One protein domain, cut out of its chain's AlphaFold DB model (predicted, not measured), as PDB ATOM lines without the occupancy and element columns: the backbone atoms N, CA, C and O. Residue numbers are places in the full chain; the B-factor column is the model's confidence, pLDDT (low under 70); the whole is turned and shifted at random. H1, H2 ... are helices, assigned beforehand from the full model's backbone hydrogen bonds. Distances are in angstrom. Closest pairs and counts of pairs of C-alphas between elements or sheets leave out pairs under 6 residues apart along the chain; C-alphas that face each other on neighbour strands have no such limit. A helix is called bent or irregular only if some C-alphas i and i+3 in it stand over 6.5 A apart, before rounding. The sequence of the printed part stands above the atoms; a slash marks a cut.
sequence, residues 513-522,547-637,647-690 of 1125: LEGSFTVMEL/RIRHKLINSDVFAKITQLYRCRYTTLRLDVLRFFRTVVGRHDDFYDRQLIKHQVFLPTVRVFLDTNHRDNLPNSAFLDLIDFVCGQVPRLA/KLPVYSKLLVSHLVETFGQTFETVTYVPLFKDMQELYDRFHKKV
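This is residues 513 to 522, 547 to 637 and 647 to 690 of the 1125 residues of the protein "DUF625-domain-containing protein" of Hesseltinella vesiculosa (UniProt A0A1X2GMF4). Four helices, H2, H3, H5 and H6, make a small bundle, with the H2 and H5 pair beside the H3 and H6 pair. H4 lies at one end of this bundle with H1 packed on it, while the kinked H7, the longest helix by residues, runs beside the bundle, near H5 and H6, with H8 packed on it. The 145 printed residues include eight named helices, H1 to H8 in chain order, and no named strand; the class is all helix. The whole is compact, with a radius of gyration of the C-alphas of 15.3 A and spans of 47 by 40 by 26 A.

H7, residues 653 to 668, is 19.8 A long and begins at C-alpha 653, (-30.742, 289.990, 3.063). It has a kink of 66 degrees near residue 662 and is irregular, with C-alphas 662 and 665 8.2 A apart. H8 is residues 675 to 687, 18.6 A, ending at (-23.062, 289.540, 10.243). H3 is residues 570 to 584, 21.2 A; H6 is 617 to 629, 18.4 A; H2 is 557 to 566, 15.5 A. The shorter ones are H1, residues 547 to 553, H4, 589 to 597, and H5, 601 to 609. C-alpha 547 is at (-52.287, 283.098, -6.282).

H7 touches H8, opposite ways at a steep tilt of 50 degrees, closest at C-alphas 657 and 683, 6.1 A. With residues 654 to 658 alone H7 touches H4, closest at C-alphas 655 and 592, 6.4 A. H6 and H8 only just touch, with 3 pairs of C-alphas within 8 A, closest at Asp 627 and Leu 675, 6.7 A. H3 and H6 touch at a shallow tilt of 6 degrees, the same way, closest at C-alphas 581 and 625, 5.6 A. H2 and H3 form a helical hairpin, closest at C-alphas 565 and 573, 5.3 A; H5 and H6 form another, closest at C-alphas 608 and 619, 5.8 A. H2 touches H5, closest at C-alphas 562 and 603, 6.4 A. H1 touches H4, closest at C-alphas 553 and 594, 6.6 A, and is apart from H3. Every O i to N i+4 pair is within hydrogen-bond range in H1, H3, H4, H5, H6 and H8; H7 has 10 of 12, and H2 has 2 of 6, beside 5 of 7 O i to N i+3 pairs.

The C-alphas farthest apart are those of Leu 522 and Val 690, 49.0 A. Residues 523 to 546 and 638 to 646 are not printed, with C-alpha gaps of 30.7 A and 16.4 A. No link printed whole is long. Mean pLDDT of the printed part is 82.7; residues 612 to 614, 632 to 637, 647 to 650 and 688 to 690 are under 70.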
ATOM      1  N   LEU A 513     -20.342 275.271 -12.608       78.62
ATOM      2  CA  LEU A 513     -19.546 276.500 -12.765       78.62
ATOM      3  C   LEU A 513     -18.376 276.304 -13.743       78.62
ATOM      4  O   LEU A 513     -18.118 277.168 -14.575       78.62
ATOM      5  N   GLU A 514     -17.722 275.143 -13.710       73.94
ATOM      6  CA  GLU A 514     -16.555 274.817 -14.537       73.94
ATOM      7  C   GLU A 514     -16.832 273.656 -15.507       73.94
ATOM      8  O   GLU A 514     -17.656 272.782 -15.241       73.94
ATOM      9  N   GLY A 515     -16.120 273.630 -16.639       74.81
ATOM     10  CA  GLY A 515     -16.273 272.610 -17.685       74.81
ATOM     11  C   GLY A 515     -17.329 272.954 -18.744       74.81
ATOM     12  O   GLY A 515     -17.691 274.120 -18.918       74.81
ATOM     13  N   SER A 516     -17.795 271.940 -19.478       74.38
ATOM     14  CA  SER A 516     -18.822 272.045 -20.523       74.38
ATOM     15  C   SER A 516     -20.148 271.422 -20.080       74.38
ATOM     16  O   SER A 516     -20.165 270.342 -19.493       74.38
ATOM     17  N   PHE A 517     -21.265 272.077 -20.409       82.50
ATOM     18  CA  PHE A 517     -22.625 271.577 -20.175       82.50
ATOM     19  C   PHE A 517     -23.297 271.120 -21.484       82.50
ATOM     20  O   PHE A 517     -22.824 271.418 -22.584       82.50
ATOM     21  N   THR A 518     -24.417 270.405 -21.378       83.69
ATOM     22  CA  THR A 518     -25.237 269.981 -22.522       83.69
ATOM     23  C   THR A 518     -26.021 271.158 -23.102       83.69
ATOM     24  O   THR A 518     -26.971 271.666 -22.502       83.69
ATOM     25  N   VAL A 519     -25.627 271.605 -24.297       84.56
ATOM     26  CA  VAL A 519     -26.364 272.635 -25.044       84.56
ATOM     27  C   VAL A 519     -27.780 272.140 -25.340       84.56
ATOM     28  O   VAL A 519     -27.968 271.000 -25.756       84.56
ATOM     29  N   MET A 520     -28.768 273.006 -25.126       87.12
ATOM     30  CA  MET A 520     -30.134 272.790 -25.595       87.12
ATOM     31  C   MET A 520     -30.257 273.420 -26.984       87.12
ATOM     32  O   MET A 520     -29.910 274.589 -27.170       87.12
ATOM     33  N   GLU A 521     -30.700 272.646 -27.968       84.50
ATOM     34  CA  GLU A 521     -31.008 273.150 -29.306       84.50
ATOM     35  C   GLU A 521     -32.534 273.250 -29.411       84.50
ATOM     36  O   GLU A 521     -33.233 272.281 -29.125       84.50
ATOM     37  N   LEU A 522     -33.024 274.449 -29.733       85.06
ATOM     38  CA  LEU A 522     -34.438 274.796 -29.893       85.06
ATOM     39  C   LEU A 522     -34.618 275.496 -31.242       85.06
ATOM     40  O   LEU A 522     -33.717 276.209 -31.696       85.06
ATOM     41  N   ARG A 547     -51.780 284.221  -5.467       84.81
ATOM     42  CA  ARG A 547     -52.287 283.098  -6.282       84.81
ATOM     43  C   ARG A 547     -51.170 282.451  -7.108       84.81
ATOM     44  O   ARG A 547     -50.920 281.252  -6.993       84.81
ATOM     45  N   ILE A 548     -50.437 283.274  -7.859       88.06
ATOM     46  CA  ILE A 548     -49.239 282.858  -8.601       88.06
ATOM     47  C   ILE A 548     -48.133 282.359  -7.662       88.06
ATOM     48  O   ILE A 548     -47.507 281.339  -7.945       88.06
ATOM     49  N   ARG A 549     -47.929 283.035  -6.521       88.00
ATOM     50  CA  ARG A 549     -46.894 282.681  -5.543       88.00
ATOM     51  C   ARG A 549     -47.099 281.264  -5.016       88.00
ATOM     52  O   ARG A 549     -46.156 280.481  -5.031       88.00
ATOM     53  N   HIS A 550     -48.318 280.907  -4.613       87.19
ATOM     54  CA  HIS A 550     -48.632 279.565  -4.119       87.19
ATOM     55  C   HIS A 550     -48.332 278.474  -5.163       87.19
ATOM     56  O   HIS A 550     -47.675 277.483  -4.849       87.19
ATOM     57  N   LYS A 551     -48.743 278.678  -6.423       87.94
ATOM     58  CA  LYS A 551     -48.523 277.701  -7.504       87.94
ATOM     59  C   LYS A 551     -47.036 277.567  -7.863       87.94
ATOM     60  O   LYS A 551     -46.554 276.446  -7.987       87.94
ATOM     61  N   LEU A 552     -46.285 278.673  -7.940       87.62
ATOM     62  CA  LEU A 552     -44.842 278.635  -8.227       87.62
ATOM     63  C   LEU A 552     -44.019 278.005  -7.092       87.62
ATOM     64  O   LEU A 552     -43.164 277.169  -7.372       87.62
ATOM     65  N   ILE A 553     -44.285 278.351  -5.825       86.31
ATOM     66  CA  ILE A 553     -43.579 277.796  -4.647       86.31
ATOM     67  C   ILE A 553     -43.716 276.267  -4.576       86.31
ATOM     68  O   ILE A 553     -42.755 275.578  -4.223       86.31
ATOM     69  N   ASN A 554     -44.886 275.735  -4.931       84.81
ATOM     70  CA  ASN A 554     -45.179 274.301  -4.876       84.81
ATOM     71  C   ASN A 554     -44.674 273.520  -6.109       84.81
ATOM     72  O   ASN A 554     -44.910 272.319  -6.204       84.81
ATOM     73  N   SER A 555     -43.978 274.180  -7.042       86.88
ATOM     74  CA  SER A 555     -43.499 273.608  -8.306       86.88
ATOM     75  C   SER A 555     -41.973 273.699  -8.442       86.88
ATOM     76  O   SER A 555     -41.343 274.583  -7.859       86.88
ATOM     77  N   ASP A 556     -41.361 272.844  -9.262       88.50
ATOM     78  CA  ASP A 556     -39.938 272.931  -9.623       88.50
ATOM     79  C   ASP A 556     -39.672 273.878 -10.816       88.50
ATOM     80  O   ASP A 556     -38.550 273.946 -11.316       88.50
ATOM     81  N   VAL A 557     -40.670 274.670 -11.239       91.94
ATOM     82  CA  VAL A 557     -40.623 275.557 -12.421       91.94
ATOM     83  C   VAL A 557     -39.390 276.469 -12.439       91.94
ATOM     84  O   VAL A 557     -38.807 276.675 -13.499       91.94
ATOM     85  N   PHE A 558     -38.914 276.969 -11.294       92.88
ATOM     86  CA  PHE A 558     -37.681 277.770 -11.260       92.88
ATOM     87  C   PHE A 558     -36.415 276.966 -11.634       92.88
ATOM     88  O   PHE A 558     -35.553 277.499 -12.330       92.88
ATOM     89  N   ALA A 559     -36.312 275.691 -11.238       91.81
ATOM     90  CA  ALA A 559     -35.215 274.792 -11.632       91.81
ATOM     91  C   ALA A 559     -35.331 274.314 -13.095       91.81
ATOM     92  O   ALA A 559     -34.341 273.904 -13.705       91.81
ATOM     93  N   LYS A 560     -36.543 274.372 -13.656       92.69
ATOM     94  CA  LYS A 560     -36.835 274.089 -15.065       92.69
ATOM     95  C   LYS A 560     -36.492 275.273 -15.967       92.69
ATOM     96  O   LYS A 560     -35.773 275.102 -16.943       92.69
ATOM     97  N   ILE A 561     -36.921 276.483 -15.607       94.25
ATOM     98  CA  ILE A 561     -36.652 277.720 -16.356       94.25
ATOM     99  C   ILE A 561     -35.143 277.974 -16.506       94.25
ATOM    100  O   ILE A 561     -34.701 278.394 -17.575       94.25
ATOM    101  N   THR A 562     -34.315 277.647 -15.506       93.75
ATOM    102  CA  THR A 562     -32.849 277.754 -15.650       93.75
ATOM    103  C   THR A 562     -32.245 276.799 -16.683       93.75
ATOM    104  O   THR A 562     -31.132 277.050 -17.139       93.75
ATOM    105  N   GLN A 563     -32.950 275.751 -17.125       92.62
ATOM    106  CA  GLN A 563     -32.479 274.898 -18.223       92.62
ATOM    107  C   GLN A 563     -32.461 275.650 -19.560       92.62
ATOM    108  O   GLN A 563     -31.618 275.351 -20.404       92.62
ATOM    109  N   LEU A 564     -33.300 276.677 -19.738       91.75
ATOM    110  CA  LEU A 564     -33.323 277.502 -20.953       91.75
ATOM    111  C   LEU A 564     -32.019 278.297 -21.153       91.75
ATOM    112  O   LEU A 564     -31.662 278.614 -22.287       91.75
ATOM    113  N   TYR A 565     -31.227 278.527 -20.097       91.31
ATOM    114  CA  TYR A 565     -29.874 279.084 -20.221       91.31
ATOM    115  C   TYR A 565     -28.926 278.218 -21.070       91.31
ATOM    116  O   TYR A 565     -27.956 278.734 -21.628       91.31
ATOM    117  N   ARG A 566     -29.208 276.915 -21.208       90.62
ATOM    118  CA  ARG A 566     -28.430 275.988 -22.044       90.62
ATOM    119  C   ARG A 566     -28.576 276.266 -23.541       90.62
ATOM    120  O   ARG A 566     -27.769 275.760 -24.321       90.62
ATOM    121  N   CYS A 567     -29.572 277.052 -23.952       88.50
ATOM    122  CA  CYS A 567     -29.769 277.450 -25.343       88.50
ATOM    123  C   CYS A 567     -28.614 278.335 -25.829       88.50
ATOM    124  O   CYS A 567     -28.059 279.119 -25.054       88.50
ATOM    125  N   ARG A 568     -28.249 278.258 -27.118       84.50
ATOM    126  CA  ARG A 568     -27.229 279.161 -27.701       84.50
ATOM    127  C   ARG A 568     -27.726 280.602 -27.886       84.50
ATOM    128  O   ARG A 568     -26.912 281.514 -27.971       84.50
ATOM    129  N   TYR A 569     -29.041 280.807 -27.946       86.88
ATOM    130  CA  TYR A 569     -29.659 282.084 -28.297       86.88
ATOM    131  C   TYR A 569     -29.648 283.085 -27.134       86.88
ATOM    132  O   TYR A 569     -30.263 282.869 -26.090       86.88
ATOM    133  N   THR A 570     -28.957 284.208 -27.334       88.25
ATOM    134  CA  THR A 570     -28.768 285.265 -26.328       88.25
ATOM    135  C   THR A 570     -30.076 285.924 -25.886       88.25
ATOM    136  O   THR A 570     -30.193 286.298 -24.722       88.25
ATOM    137  N   THR A 571     -31.063 286.042 -26.779       89.44
ATOM    138  CA  THR A 571     -32.393 286.612 -26.491       89.44
ATOM    139  C   THR A 571     -33.093 285.855 -25.365       89.44
ATOM    140  O   THR A 571     -33.358 286.433 -24.317       89.44
ATOM    141  N   LEU A 572     -33.259 284.539 -25.512       91.75
ATOM    142  CA  LEU A 572     -33.922 283.705 -24.508       91.75
ATOM    143  C   LEU A 572     -33.189 283.723 -23.154       91.75
ATOM    144  O   LEU A 572     -33.823 283.762 -22.103       91.75
ATOM    145  N   ARG A 573     -31.847 283.778 -23.154       91.81
ATOM    146  CA  ARG A 573     -31.057 283.952 -21.915       91.81
ATOM    147  C   ARG A 573     -31.365 285.278 -21.209       91.81
ATOM    148  O   ARG A 573     -31.403 285.318 -19.980       91.81
ATOM    149  N   LEU A 574     -31.581 286.353 -21.967       92.25
ATOM    150  CA  LEU A 574     -31.957 287.666 -21.436       92.25
ATOM    151  C   LEU A 574     -33.398 287.685 -20.919       92.25
ATOM    152  O   LEU A 574     -33.644 288.287 -19.876       92.25
ATOM    153  N   ASP A 575     -34.328 286.988 -21.572       93.19
ATOM    154  CA  ASP A 575     -35.708 286.858 -21.087       93.19
ATOM    155  C   ASP A 575     -35.781 286.065 -19.776       93.19
ATOM    156  O   ASP A 575     -36.502 286.457 -18.856       93.19
ATOM    157  N   VAL A 576     -34.961 285.021 -19.620       95.06
ATOM    158  CA  VAL A 576     -34.817 284.288 -18.350       95.06
ATOM    159  C   VAL A 576     -34.227 285.184 -17.245       95.06
ATOM    160  O   VAL A 576     -34.754 285.206 -16.130       95.06
ATOM    161  N   LEU A 577     -33.201 285.995 -17.541       93.25
ATOM    162  CA  LEU A 577     -32.673 287.005 -16.603       93.25
ATOM    163  C   LEU A 577     -33.742 288.051 -16.223       93.25
ATOM    164  O   LEU A 577     -33.901 288.379 -15.046       93.25
ATOM    165  N   ARG A 578     -34.516 288.545 -17.199       93.62
ATOM    166  CA  ARG A 578     -35.620 289.514 -17.031       93.62
ATOM    167  C   ARG A 578     -36.775 288.930 -16.207       93.62
ATOM    168  O   ARG A 578     -37.387 289.654 -15.412       93.62
ATOM    169  N   PHE A 579     -37.040 287.631 -16.341       95.00
ATOM    170  CA  PHE A 579     -37.983 286.891 -15.507       95.00
ATOM    171  C   PHE A 579     -37.486 286.777 -14.059       95.00
ATOM    172  O   PHE A 579     -38.194 287.200 -13.146       95.00
ATOM    173  N   PHE A 580     -36.255 286.315 -13.814       93.69
ATOM    174  CA  PHE A 580     -35.738 286.222 -12.441       93.69
ATOM    175  C   PHE A 580     -35.586 287.594 -11.766       93.69
ATOM    176  O   PHE A 580     -35.938 287.732 -10.595       93.69
ATOM    177  N   ARG A 581     -35.210 288.645 -12.509       90.62
ATOM    178  CA  ARG A 581     -35.285 290.044 -12.046       90.62
ATOM    179  C   ARG A 581     -36.705 290.447 -11.645       90.62
ATOM    180  O   ARG A 581     -36.881 291.149 -10.658       90.62
ATOM    181  N   THR A 582     -37.720 289.999 -12.382       91.25
ATOM    182  CA  THR A 582     -39.131 290.249 -12.051       91.25
ATOM    183  C   THR A 582     -39.562 289.532 -10.766       91.25
ATOM    184  O   THR A 582     -40.320 290.108  -9.987       91.25
ATOM    185  N   VAL A 583     -39.060 288.318 -10.512       90.81
ATOM    186  CA  VAL A 583     -39.323 287.562  -9.273       90.81
ATOM    187  C   VAL A 583     -38.662 288.233  -8.062       90.81
ATOM    188  O   VAL A 583     -39.355 288.538  -7.095       90.81
ATOM    189  N   VAL A 584     -37.364 288.557  -8.138       89.38
ATOM    190  CA  VAL A 584     -36.651 289.315  -7.084       89.38
ATOM    191  C   VAL A 584     -37.281 290.702  -6.880       89.38
ATOM    192  O   VAL A 584     -37.420 291.167  -5.751       89.38
ATOM    193  N   GLY A 585     -37.786 291.323  -7.952       86.31
ATOM    194  CA  GLY A 585     -38.579 292.559  -7.940       86.31
ATOM    195  C   GLY A 585     -39.899 292.505  -7.161       86.31
ATOM    196  O   GLY A 585     -40.644 293.491  -7.144       86.31
ATOM    197  N   ARG A 586     -40.222 291.382  -6.509       85.62
ATOM    198  CA  ARG A 586     -41.308 291.308  -5.526       85.62
ATOM    199  C   ARG A 586     -40.877 291.572  -4.085       85.62
ATOM    200  O   ARG A 586     -41.759 291.900  -3.298       85.62
ATOM    201  N   HIS A 587     -39.576 291.521  -3.775       83.25
ATOM    202  CA  HIS A 587     -39.028 291.673  -2.419       83.25
ATOM    203  C   HIS A 587     -39.760 290.776  -1.401       83.25
ATOM    204  O   HIS A 587     -40.284 291.242  -0.389       83.25
ATOM    205  N   ASP A 588     -39.860 289.486  -1.730       84.62
ATOM    206  CA  ASP A 588     -40.665 288.500  -1.013       84.62
ATOM    207  C   ASP A 588     -39.794 287.303  -0.615       84.62
ATOM    208  O   ASP A 588     -39.411 286.480  -1.453       84.62
ATOM    209  N   ASP A 589     -39.532 287.196   0.688       85.94
ATOM    210  CA  ASP A 589     -38.784 286.122   1.345       85.94
ATOM    211  C   ASP A 589     -39.123 284.709   0.847       85.94
ATOM    212  O   ASP A 589     -38.255 283.836   0.830       85.94
ATOM    213  N   PHE A 590     -40.371 284.445   0.456       87.75
ATOM    214  CA  PHE A 590     -40.794 283.116   0.021       87.75
ATOM    215  C   PHE A 590     -40.355 282.798  -1.411       87.75
ATOM    216  O   PHE A 590     -40.061 281.636  -1.710       87.75
ATOM    217  N   TYR A 591     -40.266 283.805  -2.285       90.06
ATOM    218  CA  TYR A 591     -39.604 283.642  -3.577       90.06
ATOM    219  C   TYR A 591     -38.096 283.493  -3.376       90.06
ATOM    220  O   TYR A 591     -37.523 282.539  -3.896       90.06
ATOM    221  N   ASP A 592     -37.469 284.340  -2.556       90.00
ATOM    222  CA  ASP A 592     -36.021 284.303  -2.306       90.00
ATOM    223  C   ASP A 592     -35.561 282.929  -1.775       90.00
ATOM    224  O   ASP A 592     -34.614 282.333  -2.300       90.00
ATOM    225  N   ARG A 593     -36.298 282.354  -0.812       89.69
ATOM    226  CA  ARG A 593     -36.072 280.989  -0.287       89.69
ATOM    227  C   ARG A 593     -36.185 279.912  -1.371       89.69
ATOM    228  O   ARG A 593     -35.425 278.946  -1.345       89.69
ATOM    229  N   GLN A 594     -37.095 280.063  -2.334       89.62
ATOM    230  CA  GLN A 594     -37.268 279.100  -3.429       89.62
ATOM    231  C   GLN A 594     -36.243 279.276  -4.558       89.62
ATOM    232  O   GLN A 594     -35.797 278.274  -5.111       89.62
ATOM    233  N   LEU A 595     -35.797 280.500  -4.860       91.69
ATOM    234  CA  LEU A 595     -34.684 280.742  -5.790       91.69
ATOM    235  C   LEU A 595     -33.383 280.097  -5.272       91.69
ATOM    236  O   LEU A 595     -32.629 279.514  -6.053       91.69
ATOM    237  N   ILE A 596     -33.161 280.134  -3.953       91.38
ATOM    238  CA  ILE A 596     -32.068 279.429  -3.265       91.38
ATOM    239  C   ILE A 596     -32.265 277.904  -3.311       91.38
ATOM    240  O   ILE A 596     -31.384 277.180  -3.777       91.38
ATOM    241  N   LYS A 597     -33.430 277.395  -2.880       90.69
ATOM    242  CA  LYS A 597     -33.738 275.950  -2.860       90.69
ATOM    243  C   LYS A 597     -33.635 275.299  -4.243       90.69
ATOM    244  O   LYS A 597     -33.169 274.169  -4.348       90.69
ATOM    245  N   HIS A 598     -34.032 276.007  -5.297       89.56
ATOM    246  CA  HIS A 598     -33.936 275.556  -6.688       89.56
ATOM    247  C   HIS A 598     -32.615 275.953  -7.374       89.56
ATOM    248  O   HIS A 598     -32.490 275.796  -8.586       89.56
ATOM    249  N   GLN A 599     -31.624 276.428  -6.605       90.25
ATOM    250  CA  GLN A 599     -30.253 276.709  -7.049       90.25
ATOM    251  C   GLN A 599     -30.173 277.627  -8.281       90.25
ATOM    252  O   GLN A 599     -29.270 277.512  -9.106       90.25
ATOM    253  N   VAL A 600     -31.103 278.581  -8.401       90.75
ATOM    254  CA  VAL A 600     -31.269 279.421  -9.601       90.75
ATOM    255  C   VAL A 600     -30.010 280.226  -9.930       90.75
ATOM    256  O   VAL A 600     -29.657 280.410 -11.099       90.75
ATOM    257  N   PHE A 601     -29.297 280.676  -8.900       91.69
ATOM    258  CA  PHE A 601     -28.084 281.470  -9.059       91.69
ATOM    259  C   PHE A 601     -26.907 280.673  -9.632       91.69
ATOM    260  O   PHE A 601     -26.062 281.280 -10.274       91.69
ATOM    261  N   LEU A 602     -26.868 279.340  -9.507       91.00
ATOM    262  CA  LEU A 602     -25.765 278.523 -10.031       91.00
ATOM    263  C   LEU A 602     -25.698 278.559 -11.580       91.00
ATOM    264  O   LEU A 602     -24.680 279.016 -12.106       91.00
ATOM    265  N   PRO A 603     -26.764 278.209 -12.335       88.38
ATOM    266  CA  PRO A 603     -26.812 278.432 -13.782       88.38
ATOM    267  C   PRO A 603     -26.660 279.906 -14.181       88.38
ATOM    268  O   PRO A 603     -26.009 280.222 -15.174       88.38
ATOM    269  N   THR A 604     -27.233 280.822 -13.394       90.12
ATOM    270  CA  THR A 604     -27.224 282.261 -13.706       90.12
ATOM    271  C   THR A 604     -25.809 282.859 -13.610       90.12
ATOM    272  O   THR A 604     -25.390 283.588 -14.508       90.12
ATOM    273  N   VAL A 605     -25.032 282.492 -12.582       90.19
ATOM    274  CA  VAL A 605     -23.602 282.836 -12.451       90.19
ATOM    275  C   VAL A 605     -22.780 282.150 -13.542       90.19
ATOM    276  O   VAL A 605     -21.877 282.775 -14.091       90.19
ATOM    277  N   ARG A 606     -23.098 280.903 -13.926       87.56
ATOM    278  CA  ARG A 606     -22.382 280.233 -15.022       87.56
ATOM    279  C   ARG A 606     -22.530 280.976 -16.355       87.56
ATOM    280  O   ARG A 606     -21.522 281.215 -17.015       87.56
ATOM    281  N   VAL A 607     -23.742 281.397 -16.723       85.50
ATOM    282  CA  VAL A 607     -23.976 282.193 -17.947       85.50
ATOM    283  C   VAL A 607     -23.208 283.513 -17.922       85.50
ATOM    284  O   VAL A 607     -22.712 283.939 -18.962       85.50
ATOM    285  N   PHE A 608     -23.080 284.139 -16.750       87.06
ATOM    286  CA  PHE A 608     -22.242 285.320 -16.561       87.06
ATOM    287  C   PHE A 608     -20.745 285.010 -16.749       87.06
ATOM    288  O   PHE A 608     -20.068 285.735 -17.468       87.06
ATOM    289  N   LEU A 609     -20.217 283.909 -16.205       85.38
ATOM    290  CA  LEU A 609     -18.818 283.516 -16.438       85.38
ATOM    291  C   LEU A 609     -18.526 283.228 -17.921       85.38
ATOM    292  O   LEU A 609     -17.469 283.610 -18.424       85.38
ATOM    293  N   ASP A 610     -19.477 282.631 -18.648       81.94
ATOM    294  CA  ASP A 610     -19.365 282.400 -20.095       81.94
ATOM    295  C   ASP A 610     -19.290 283.706 -20.924       81.94
ATOM    296  O   ASP A 610     -18.897 283.654 -22.091       81.94
ATOM    297  N   THR A 611     -19.599 284.888 -20.361       80.62
ATOM    298  CA  THR A 611     -19.363 286.176 -21.050       80.62
ATOM    299  C   THR A 611     -17.898 286.618 -21.023       80.62
ATOM    300  O   THR A 611     -17.536 287.513 -21.792       80.62
ATOM    301  N   ASN A 612     -17.065 286.009 -20.168       68.00
ATOM    302  CA  ASN A 612     -15.617 286.206 -20.058       68.00
ATOM    303  C   ASN A 612     -15.188 287.689 -20.105       68.00
ATOM    304  O   ASN A 612     -14.456 288.114 -21.000       68.00
ATOM    305  N   HIS A 613     -15.703 288.483 -19.158       66.25
ATOM    306  CA  HIS A 613     -15.400 289.913 -18.966       66.25
ATOM    307  C   HIS A 613     -15.718 290.852 -20.150       66.25
ATOM    308  O   HIS A 613     -15.351 292.023 -20.104       66.25
ATOM    309  N   ARG A 614     -16.407 290.390 -21.203       68.44
ATOM    310  CA  ARG A 614     -16.799 291.237 -22.343       68.44
ATOM    311  C   ARG A 614     -18.006 292.106 -22.000       68.44
ATOM    312  O   ARG A 614     -18.995 291.587 -21.478       68.44
ATOM    313  N   ASP A 615     -17.972 293.383 -22.369       72.00
ATOM    314  CA  ASP A 615     -19.113 294.298 -22.244       72.00
ATOM    315  C   ASP A 615     -20.208 293.932 -23.258       72.00
ATOM    316  O   ASP A 615     -20.239 294.388 -24.399       72.00
ATOM    317  N   ASN A 616     -21.108 293.042 -22.843       83.56
ATOM    318  CA  ASN A 616     -22.234 292.567 -23.637       83.56
ATOM    319  C   ASN A 616     -23.533 292.558 -22.821       83.56
ATOM    320  O   ASN A 616     -23.529 292.611 -21.592       83.56
ATOM    321  N   LEU A 617     -24.666 292.494 -23.522       85.44
ATOM    322  CA  LEU A 617     -25.981 292.647 -22.904       85.44
ATOM    323  C   LEU A 617     -26.276 291.610 -21.789       85.44
ATOM    324  O   LEU A 617     -26.816 292.026 -20.765       85.44
ATOM    325  N   PRO A 618     -25.884 290.317 -21.891       85.50
ATOM    326  CA  PRO A 618     -25.988 289.365 -20.775       85.50
ATOM    327  C   PRO A 618     -25.162 289.730 -19.536       85.50
ATOM    328  O   PRO A 618     -25.674 289.611 -18.426       85.50
ATOM    329  N   ASN A 619     -23.920 290.202 -19.707       87.88
ATOM    330  CA  ASN A 619     -23.074 290.687 -18.609       87.88
ATOM    331  C   ASN A 619     -23.770 291.855 -17.887       87.88
ATOM    332  O   ASN A 619     -24.029 291.783 -16.685       87.88
ATOM    333  N   SER A 620     -24.205 292.871 -18.638       88.00
ATOM    334  CA  SER A 620     -24.939 294.022 -18.095       88.00
ATOM    335  C   SER A 620     -26.241 293.626 -17.388       88.00
ATOM    336  O   SER A 620     -26.524 294.132 -16.305       88.00
ATOM    337  N   ALA A 621     -27.023 292.703 -17.959       89.50
ATOM    338  CA  ALA A 621     -28.282 292.234 -17.377       89.50
ATOM    339  C   ALA A 621     -28.081 291.393 -16.101       89.50
ATOM    340  O   ALA A 621     -28.898 291.467 -15.181       89.50
ATOM    341  N   PHE A 622     -26.989 290.627 -16.005       90.69
ATOM    342  CA  PHE A 622     -26.612 289.941 -14.768       90.69
ATOM    343  C   PHE A 622     -26.180 290.932 -13.679       90.69
ATOM    344  O   PHE A 622     -26.640 290.836 -12.543       90.69
ATOM    345  N   LEU A 623     -25.338 291.913 -14.016       88.38
ATOM    346  CA  LEU A 623     -24.906 292.944 -13.067       88.38
ATOM    347  C   LEU A 623     -26.096 293.766 -12.545       88.38
ATOM    348  O   LEU A 623     -26.175 294.029 -11.349       88.38
ATOM    349  N   ASP A 624     -27.054 294.101 -13.412       88.62
ATOM    350  CA  ASP A 624     -28.313 294.763 -13.052       88.62
ATOM    351  C   ASP A 624     -29.204 293.892 -12.138       88.62
ATOM    352  O   ASP A 624     -29.831 294.406 -11.210       88.62
ATOM    353  N   LEU A 625     -29.236 292.566 -12.328       88.94
ATOM    354  CA  LEU A 625     -29.904 291.635 -11.405       88.94
ATOM    355  C   LEU A 625     -29.245 291.634 -10.012       88.94
ATOM    356  O   LEU A 625     -29.953 291.698  -9.008       88.94
ATOM    357  N   ILE A 626     -27.912 291.592  -9.934       88.69
ATOM    358  CA  ILE A 626     -27.182 291.572  -8.654       88.69
ATOM    359  C   ILE A 626     -27.244 292.935  -7.937       88.69
ATOM    360  O   ILE A 626     -27.431 292.970  -6.721       88.69
ATOM    361  N   ASP A 627     -27.178 294.061  -8.657       86.12
ATOM    362  CA  ASP A 627     -27.367 295.406  -8.082       86.12
ATOM    363  C   ASP A 627     -28.788 295.593  -7.522       86.12
ATOM    364  O   ASP A 627     -28.973 296.189  -6.457       86.12
ATOM    365  N   PHE A 628     -29.787 294.981  -8.167       84.25
ATOM    366  CA  PHE A 628     -31.159 294.938  -7.663       84.25
ATOM    367  C   PHE A 628     -31.298 294.075  -6.398       84.25
ATOM    368  O   PHE A 628     -31.955 294.504  -5.452       84.25
ATOM    369  N   VAL A 629     -30.645 292.907  -6.320       84.44
ATOM    370  CA  VAL A 629     -30.569 292.103  -5.076       84.44
ATOM    371  C   VAL A 629     -29.930 292.909  -3.934       84.44
ATOM    372  O   VAL A 629     -30.402 292.863  -2.795       84.44
ATOM    373  N   CYS A 630     -28.908 293.711  -4.252       79.12
ATOM    374  CA  CYS A 630     -28.261 294.654  -3.336       79.12
ATOM    375  C   CYS A 630     -29.099 295.920  -3.044       79.12
ATOM    376  O   CYS A 630     -28.650 296.796  -2.306       79.12
ATOM    377  N   GLY A 631     -30.321 296.016  -3.581       71.44
ATOM    378  CA  GLY A 631     -31.298 297.064  -3.281       71.44
ATOM    379  C   GLY A 631     -31.084 298.397  -4.003       71.44
ATOM    380  O   GLY A 631     -31.584 299.404  -3.510       71.44
ATOM    381  N   GLN A 632     -30.349 298.429  -5.124       61.50
ATOM    382  CA  GLN A 632     -29.911 299.663  -5.803       61.50
ATOM    383  C   GLN A 632     -29.196 300.619  -4.834       61.50
ATOM    384  O   GLN A 632     -29.665 301.727  -4.559       61.50
ATOM    385  N   VAL A 633     -28.060 300.174  -4.281       50.75
ATOM    386  CA  VAL A 633     -27.227 300.976  -3.366       50.75
ATOM    387  C   VAL A 633     -26.992 302.362  -3.987       50.75
ATOM    388  O   VAL A 633     -26.403 302.426  -5.067       50.75
ATOM    389  N   PRO A 634     -27.427 303.477  -3.360       48.47
ATOM    390  CA  PRO A 634     -27.360 304.787  -4.004       48.47
ATOM    391  C   PRO A 634     -25.918 305.222  -4.305       48.47
ATOM    392  O   PRO A 634     -25.241 305.807  -3.460       48.47
ATOM    393  N   ARG A 635     -25.449 304.990  -5.539       47.72
ATOM    394  CA  ARG A 635     -24.093 305.342  -6.019       47.72
ATOM    395  C   ARG A 635     -23.913 306.848  -6.279       47.72
ATOM    396  O   ARG A 635     -23.169 307.267  -7.163       47.72
ATOM    397  N   LEU A 636     -24.612 307.670  -5.501       39.69
ATOM    398  CA  LEU A 636     -24.554 309.123  -5.476       39.69
ATOM    399  C   LEU A 636     -24.229 309.551  -4.047       39.69
ATOM    400  O   LEU A 636     -25.044 309.404  -3.139       39.69
ATOM    401  N   ALA A 637     -23.029 310.099  -3.860       39.41
ATOM    402  CA  ALA A 637     -22.581 310.640  -2.584       39.41
ATOM    403  C   ALA A 637     -23.349 311.930  -2.243       39.41
ATOM    404  O   ALA A 637     -22.885 313.039  -2.509       39.41
ATOM    405  N   LYS A 647     -37.172 306.545   1.088       40.31
ATOM    406  CA  LYS A 647     -37.558 305.128   1.090       40.31
ATOM    407  C   LYS A 647     -36.263 304.323   1.197       40.31
ATOM    408  O   LYS A 647     -35.386 304.492   0.350       40.31
ATOM    409  N   LEU A 648     -36.118 303.513   2.247       47.12
ATOM    410  CA  LEU A 648     -34.921 302.689   2.412       47.12
ATOM    411  C   LEU A 648     -34.767 301.762   1.190       47.12
ATOM    412  O   LEU A 648     -35.772 301.209   0.737       47.12
ATOM    413  N   PRO A 649     -33.542 301.574   0.664       55.31
ATOM    414  CA  PRO A 649     -33.292 300.582  -0.375       55.31
ATOM    415  C   PRO A 649     -33.656 299.192   0.156       55.31
ATOM    416  O   PRO A 649     -33.124 298.755   1.178       55.31
ATOM    417  N   VAL A 650     -34.585 298.508  -0.517       63.28
ATOM    418  CA  VAL A 650     -35.073 297.184  -0.107       63.28
ATOM    419  C   VAL A 650     -34.169 296.117  -0.721       63.28
ATOM    420  O   VAL A 650     -34.381 295.673  -1.846       63.28
ATOM    421  N   TYR A 651     -33.131 295.735   0.020       72.44
ATOM    422  CA  TYR A 651     -32.201 294.663  -0.339       72.44
ATOM    423  C   TYR A 651     -32.652 293.312   0.231       72.44
ATOM    424  O   TYR A 651     -33.105 293.215   1.376       72.44
ATOM    425  N   SER A 652     -32.467 292.239  -0.537       80.19
ATOM    426  CA  SER A 652     -32.803 290.879  -0.104       80.19
ATOM    427  C   SER A 652     -31.676 290.290   0.748       80.19
ATOM    428  O   SER A 652     -30.779 289.630   0.221       80.19
ATOM    429  N   LYS A 653     -31.725 290.507   2.076       81.81
ATOM    430  CA  LYS A 653     -30.742 289.990   3.063       81.81
ATOM    431  C   LYS A 653     -30.356 288.525   2.781       81.81
ATOM    432  O   LYS A 653     -29.176 288.201   2.689       81.81
ATOM    433  N   LEU A 654     -31.364 287.667   2.591       85.12
ATOM    434  CA  LEU A 654     -31.207 286.227   2.380       85.12
ATOM    435  C   LEU A 654     -30.459 285.883   1.078       85.12
ATOM    436  O   LEU A 654     -29.598 285.003   1.074       85.12
ATOM    437  N   LEU A 655     -30.764 286.588  -0.017       87.00
ATOM    438  CA  LEU A 655     -30.085 286.393  -1.299       87.00
ATOM    439  C   LEU A 655     -28.632 286.877  -1.244       87.00
ATOM    440  O   LEU A 655     -27.758 286.191  -1.768       87.00
ATOM    441  N   VAL A 656     -28.363 288.011  -0.587       85.19
ATOM    442  CA  VAL A 656     -26.996 288.536  -0.400       85.19
ATOM    443  C   VAL A 656     -26.135 287.549   0.397       85.19
ATOM    444  O   VAL A 656     -25.022 287.257  -0.033       85.19
ATOM    445  N   SER A 657     -26.661 286.979   1.492       86.38
ATOM    446  CA  SER A 657     -26.015 285.882   2.232       86.38
ATOM    447  C   SER A 657     -25.659 284.708   1.324       86.38
ATOM    448  O   SER A 657     -24.481 284.418   1.123       86.38
ATOM    449  N   HIS A 658     -26.656 284.100   0.675       87.69
ATOM    450  CA  HIS A 658     -26.433 282.943  -0.191       87.69
ATOM    451  C   HIS A 658     -25.445 283.227  -1.338       87.69
ATOM    452  O   HIS A 658     -24.633 282.365  -1.676       87.69
ATOM    453  N   LEU A 659     -25.492 284.420  -1.942       87.88
ATOM    454  CA  LEU A 659     -24.597 284.806  -3.035       87.88
ATOM    455  C   LEU A 659     -23.139 284.947  -2.583       87.88
ATOM    456  O   LEU A 659     -22.249 284.445  -3.270       87.88
ATOM    457  N   VAL A 660     -22.887 285.596  -1.444       87.12
ATOM    458  CA  VAL A 660     -21.524 285.769  -0.909       87.12
ATOM    459  C   VAL A 660     -20.972 284.446  -0.372       87.12
ATOM    460  O   VAL A 660     -19.836 284.099  -0.687       87.12
ATOM    461  N   GLU A 661     -21.776 283.671   0.356       88.00
ATOM    462  CA  GLU A 661     -21.377 282.372   0.918       88.00
ATOM    463  C   GLU A 661     -21.083 281.321  -0.167       88.00
ATOM    464  O   GLU A 661     -20.115 280.570  -0.050       88.00
ATOM    465  N   THR A 662     -21.884 281.276  -1.239       87.31
ATOM    466  CA  THR A 662     -21.777 280.234  -2.283       87.31
ATOM    467  C   THR A 662     -20.815 280.608  -3.411       87.31
ATOM    468  O   THR A 662     -20.130 279.736  -3.943       87.31
ATOM    469  N   PHE A 663     -20.749 281.889  -3.795       87.12
ATOM    470  CA  PHE A 663     -20.020 282.346  -4.989       87.12
ATOM    471  C   PHE A 663     -18.981 283.444  -4.703       87.12
ATOM    472  O   PHE A 663     -18.386 283.967  -5.643       87.12
ATOM    473  N   GLY A 664     -18.709 283.797  -3.439       82.94
ATOM    474  CA  GLY A 664     -17.778 284.878  -3.080       82.94
ATOM    475  C   GLY A 664     -16.399 284.757  -3.739       82.94
ATOM    476  O   GLY A 664     -15.942 285.703  -4.374       82.94
ATOM    477  N   GLN A 665     -15.789 283.567  -3.705       82.50
ATOM    478  CA  GLN A 665     -14.498 283.290  -4.364       82.50
ATOM    479  C   GLN A 665     -14.560 283.467  -5.893       82.50
ATOM    480  O   GLN A 665     -13.595 283.901  -6.517       82.50
ATOM    481  N   THR A 666     -15.704 283.153  -6.508       83.25
ATOM    482  CA  THR A 666     -15.947 283.374  -7.938       83.25
ATOM    483  C   THR A 666     -16.045 284.869  -8.240       83.25
ATOM    484  O   THR A 666     -15.423 285.349  -9.187       83.25
ATOM    485  N   PHE A 667     -16.769 285.629  -7.416       84.81
ATOM    486  CA  PHE A 667     -16.926 287.075  -7.576       84.81
ATOM    487  C   PHE A 667     -15.652 287.873  -7.258       84.81
ATOM    488  O   PHE A 667     -15.450 288.933  -7.842       84.81
ATOM    489  N   GLU A 668     -14.737 287.363  -6.430       81.56
ATOM    490  CA  GLU A 668     -13.417 287.978  -6.206       81.56
ATOM    491  C   GLU A 668     -12.545 288.037  -7.473       81.56
ATOM    492  O   GLU A 668     -11.707 288.932  -7.604       81.56
ATOM    493  N   THR A 669     -12.780 287.154  -8.453       81.00
ATOM    494  CA  THR A 669     -12.133 287.244  -9.778       81.00
ATOM    495  C   THR A 669     -12.631 288.445 -10.599       81.00
ATOM    496  O   THR A 669     -11.946 288.922 -11.509       81.00
ATOM    497  N   VAL A 670     -13.807 288.987 -10.264       80.44
ATOM    498  CA  VAL A 670     -14.502 290.042 -11.006       80.44
ATOM    499  C   VAL A 670     -14.090 291.420 -10.491       80.44
ATOM    500  O   VAL A 670     -14.759 292.057  -9.681       80.44
ATOM    501  N   THR A 671     -12.960 291.912 -10.992       78.44
ATOM    502  CA  THR A 671     -12.363 293.177 -10.526       78.44
ATOM    503  C   THR A 671     -12.839 294.435 -11.265       78.44
ATOM    504  O   THR A 671     -12.559 295.539 -10.796       78.44
ATOM    505  N   TYR A 672     -13.570 294.300 -12.381       81.62
ATOM    506  CA  TYR A 672     -13.971 295.427 -13.244       81.62
ATOM    507  C   TYR A 672     -15.217 296.203 -12.769       81.62
ATOM    508  O   TYR A 672     -15.511 297.269 -13.308       81.62
ATOM    509  N   VAL A 673     -15.930 295.725 -11.738       82.00
ATOM    510  CA  VAL A 673     -17.129 296.381 -11.174       82.00
ATOM    511  C   VAL A 673     -17.015 296.452  -9.644       82.00
ATOM    512  O   VAL A 673     -16.678 295.440  -9.031       82.00
ATOM    513  N   PRO A 674     -17.334 297.585  -8.982       81.69
ATOM    514  CA  PRO A 674     -17.333 297.661  -7.514       81.69
ATOM    515  C   PRO A 674     -18.434 296.813  -6.854       81.69
ATOM    516  O   PRO A 674     -18.259 296.386  -5.718       81.69
ATOM    517  N   LEU A 675     -19.509 296.497  -7.589       84.69
ATOM    518  CA  LEU A 675     -20.731 295.829  -7.116       84.69
ATOM    519  C   LEU A 675     -20.490 294.628  -6.188       84.69
ATOM    520  O   LEU A 675     -21.152 294.497  -5.165       84.69
ATOM    521  N   PHE A 676     -19.543 293.749  -6.518       84.75
ATOM    522  CA  PHE A 676     -19.290 292.555  -5.707       84.75
ATOM    523  C   PHE A 676     -18.612 292.875  -4.366       84.75
ATOM    524  O   PHE A 676     -18.848 292.175  -3.385       84.75
ATOM    525  N   LYS A 677     -17.854 293.977  -4.290       82.62
ATOM    526  CA  LYS A 677     -17.321 294.522  -3.032       82.62
ATOM    527  C   LYS A 677     -18.414 295.234  -2.245       82.62
ATOM    528  O   LYS A 677     -18.538 294.995  -1.051       82.62
ATOM    529  N   ASP A 678     -19.263 296.012  -2.919       82.25
ATOM    530  CA  ASP A 678     -20.436 296.651  -2.302       82.25
ATOM    531  C   ASP A 678     -21.363 295.587  -1.659       82.25
ATOM    532  O   ASP A 678     -21.874 295.776  -0.551       82.25
ATOM    533  N   MET A 679     -21.511 294.428  -2.317       84.25
ATOM    534  CA  MET A 679     -22.237 293.247  -1.833       84.25
ATOM    535  C   MET A 679     -21.532 292.543  -0.659       84.25
ATOM    536  O   MET A 679     -22.197 292.198   0.319       84.25
ATOM    537  N   GLN A 680     -20.204 292.371  -0.702       83.62
ATOM    538  CA  GLN A 680     -19.426 291.877   0.446       83.62
ATOM    539  C   GLN A 680     -19.546 292.824   1.657       83.62
ATOM    540  O   GLN A 680     -19.756 292.366   2.776       83.62
ATOM    541  N   GLU A 681     -19.520 294.145   1.454       82.94
ATOM    542  CA  GLU A 681     -19.733 295.129   2.521       82.94
ATOM    543  C   GLU A 681     -21.174 295.133   3.060       82.94
ATOM    544  O   GLU A 681     -21.393 295.471   4.226       82.94
ATOM    545  N   LEU A 682     -22.183 294.796   2.247       80.62
ATOM    546  CA  LEU A 682     -23.558 294.561   2.717       80.62
ATOM    547  C   LEU A 682     -23.637 293.297   3.585       80.62
ATOM    548  O   LEU A 682     -24.150 293.363   4.701       80.62
ATOM    549  N   TYR A 683     -23.067 292.186   3.117       84.19
ATOM    550  CA  TYR A 683     -22.974 290.929   3.863       84.19
ATOM    551  C   TYR A 683     -22.290 291.114   5.226       84.19
ATOM    552  O   TYR A 683     -22.833 290.719   6.262       84.19
ATOM    553  N   ASP A 684     -21.143 291.795   5.244       84.19
ATOM    554  CA  ASP A 684     -20.404 292.146   6.458       84.19
ATOM    555  C   ASP A 684     -21.263 292.957   7.438       84.19
ATOM    556  O   ASP A 684     -21.206 292.732   8.647       84.19
ATOM    557  N   ARG A 685     -22.080 293.895   6.942       79.62
ATOM    558  CA  ARG A 685     -22.981 294.709   7.777       79.62
ATOM    559  C   ARG A 685     -24.115 293.902   8.409       79.62
ATOM    560  O   ARG A 685     -24.597 294.308   9.466       79.62
ATOM    561  N   PHE A 686     -24.527 292.783   7.816       77.25
ATOM    562  CA  PHE A 686     -25.516 291.888   8.425       77.25
ATOM    563  C   PHE A 686     -24.886 291.040   9.539       77.25
ATOM    564  O   PHE A 686     -25.437 290.967  10.637       77.25
ATOM    565  N   HIS A 687     -23.697 290.477   9.307       71.25
ATOM    566  CA  HIS A 687     -23.062 289.540  10.243       71.25
ATOM    567  C   HIS A 687     -22.347 290.227  11.417       71.25
ATOM    568  O   HIS A 687     -22.435 289.757  12.552       71.25
ATOM    569  N   LYS A 688     -21.753 291.413  11.213       66.50
ATOM    570  CA  LYS A 688     -21.082 292.194  12.280       66.50
ATOM    571  C   LYS A 688     -22.008 292.674  13.408       66.50
ATOM    572  O   LYS A 688     -21.522 293.249  14.376       66.50
ATOM    573  N   LYS A 689     -23.322 292.441  13.307       55.41
ATOM    574  CA  LYS A 689     -24.307 292.722  14.364       55.41
ATOM    575  C   LYS A 689     -24.560 291.542  15.320       55.41
ATOM    576  O   LYS A 689     -25.331 291.714  16.260       55.41
ATOM    577  N   VAL A 690     -23.949 290.373  15.088       50.31
ATOM    578  CA  VAL A 690     -24.233 289.122  15.831       50.31
ATOM    579  C   VAL A 690     -23.109 288.725  16.807       50.31
ATOM    580  O   VAL A 690     -23.394 288.217  17.888       50.31
TER     581      VAL A 690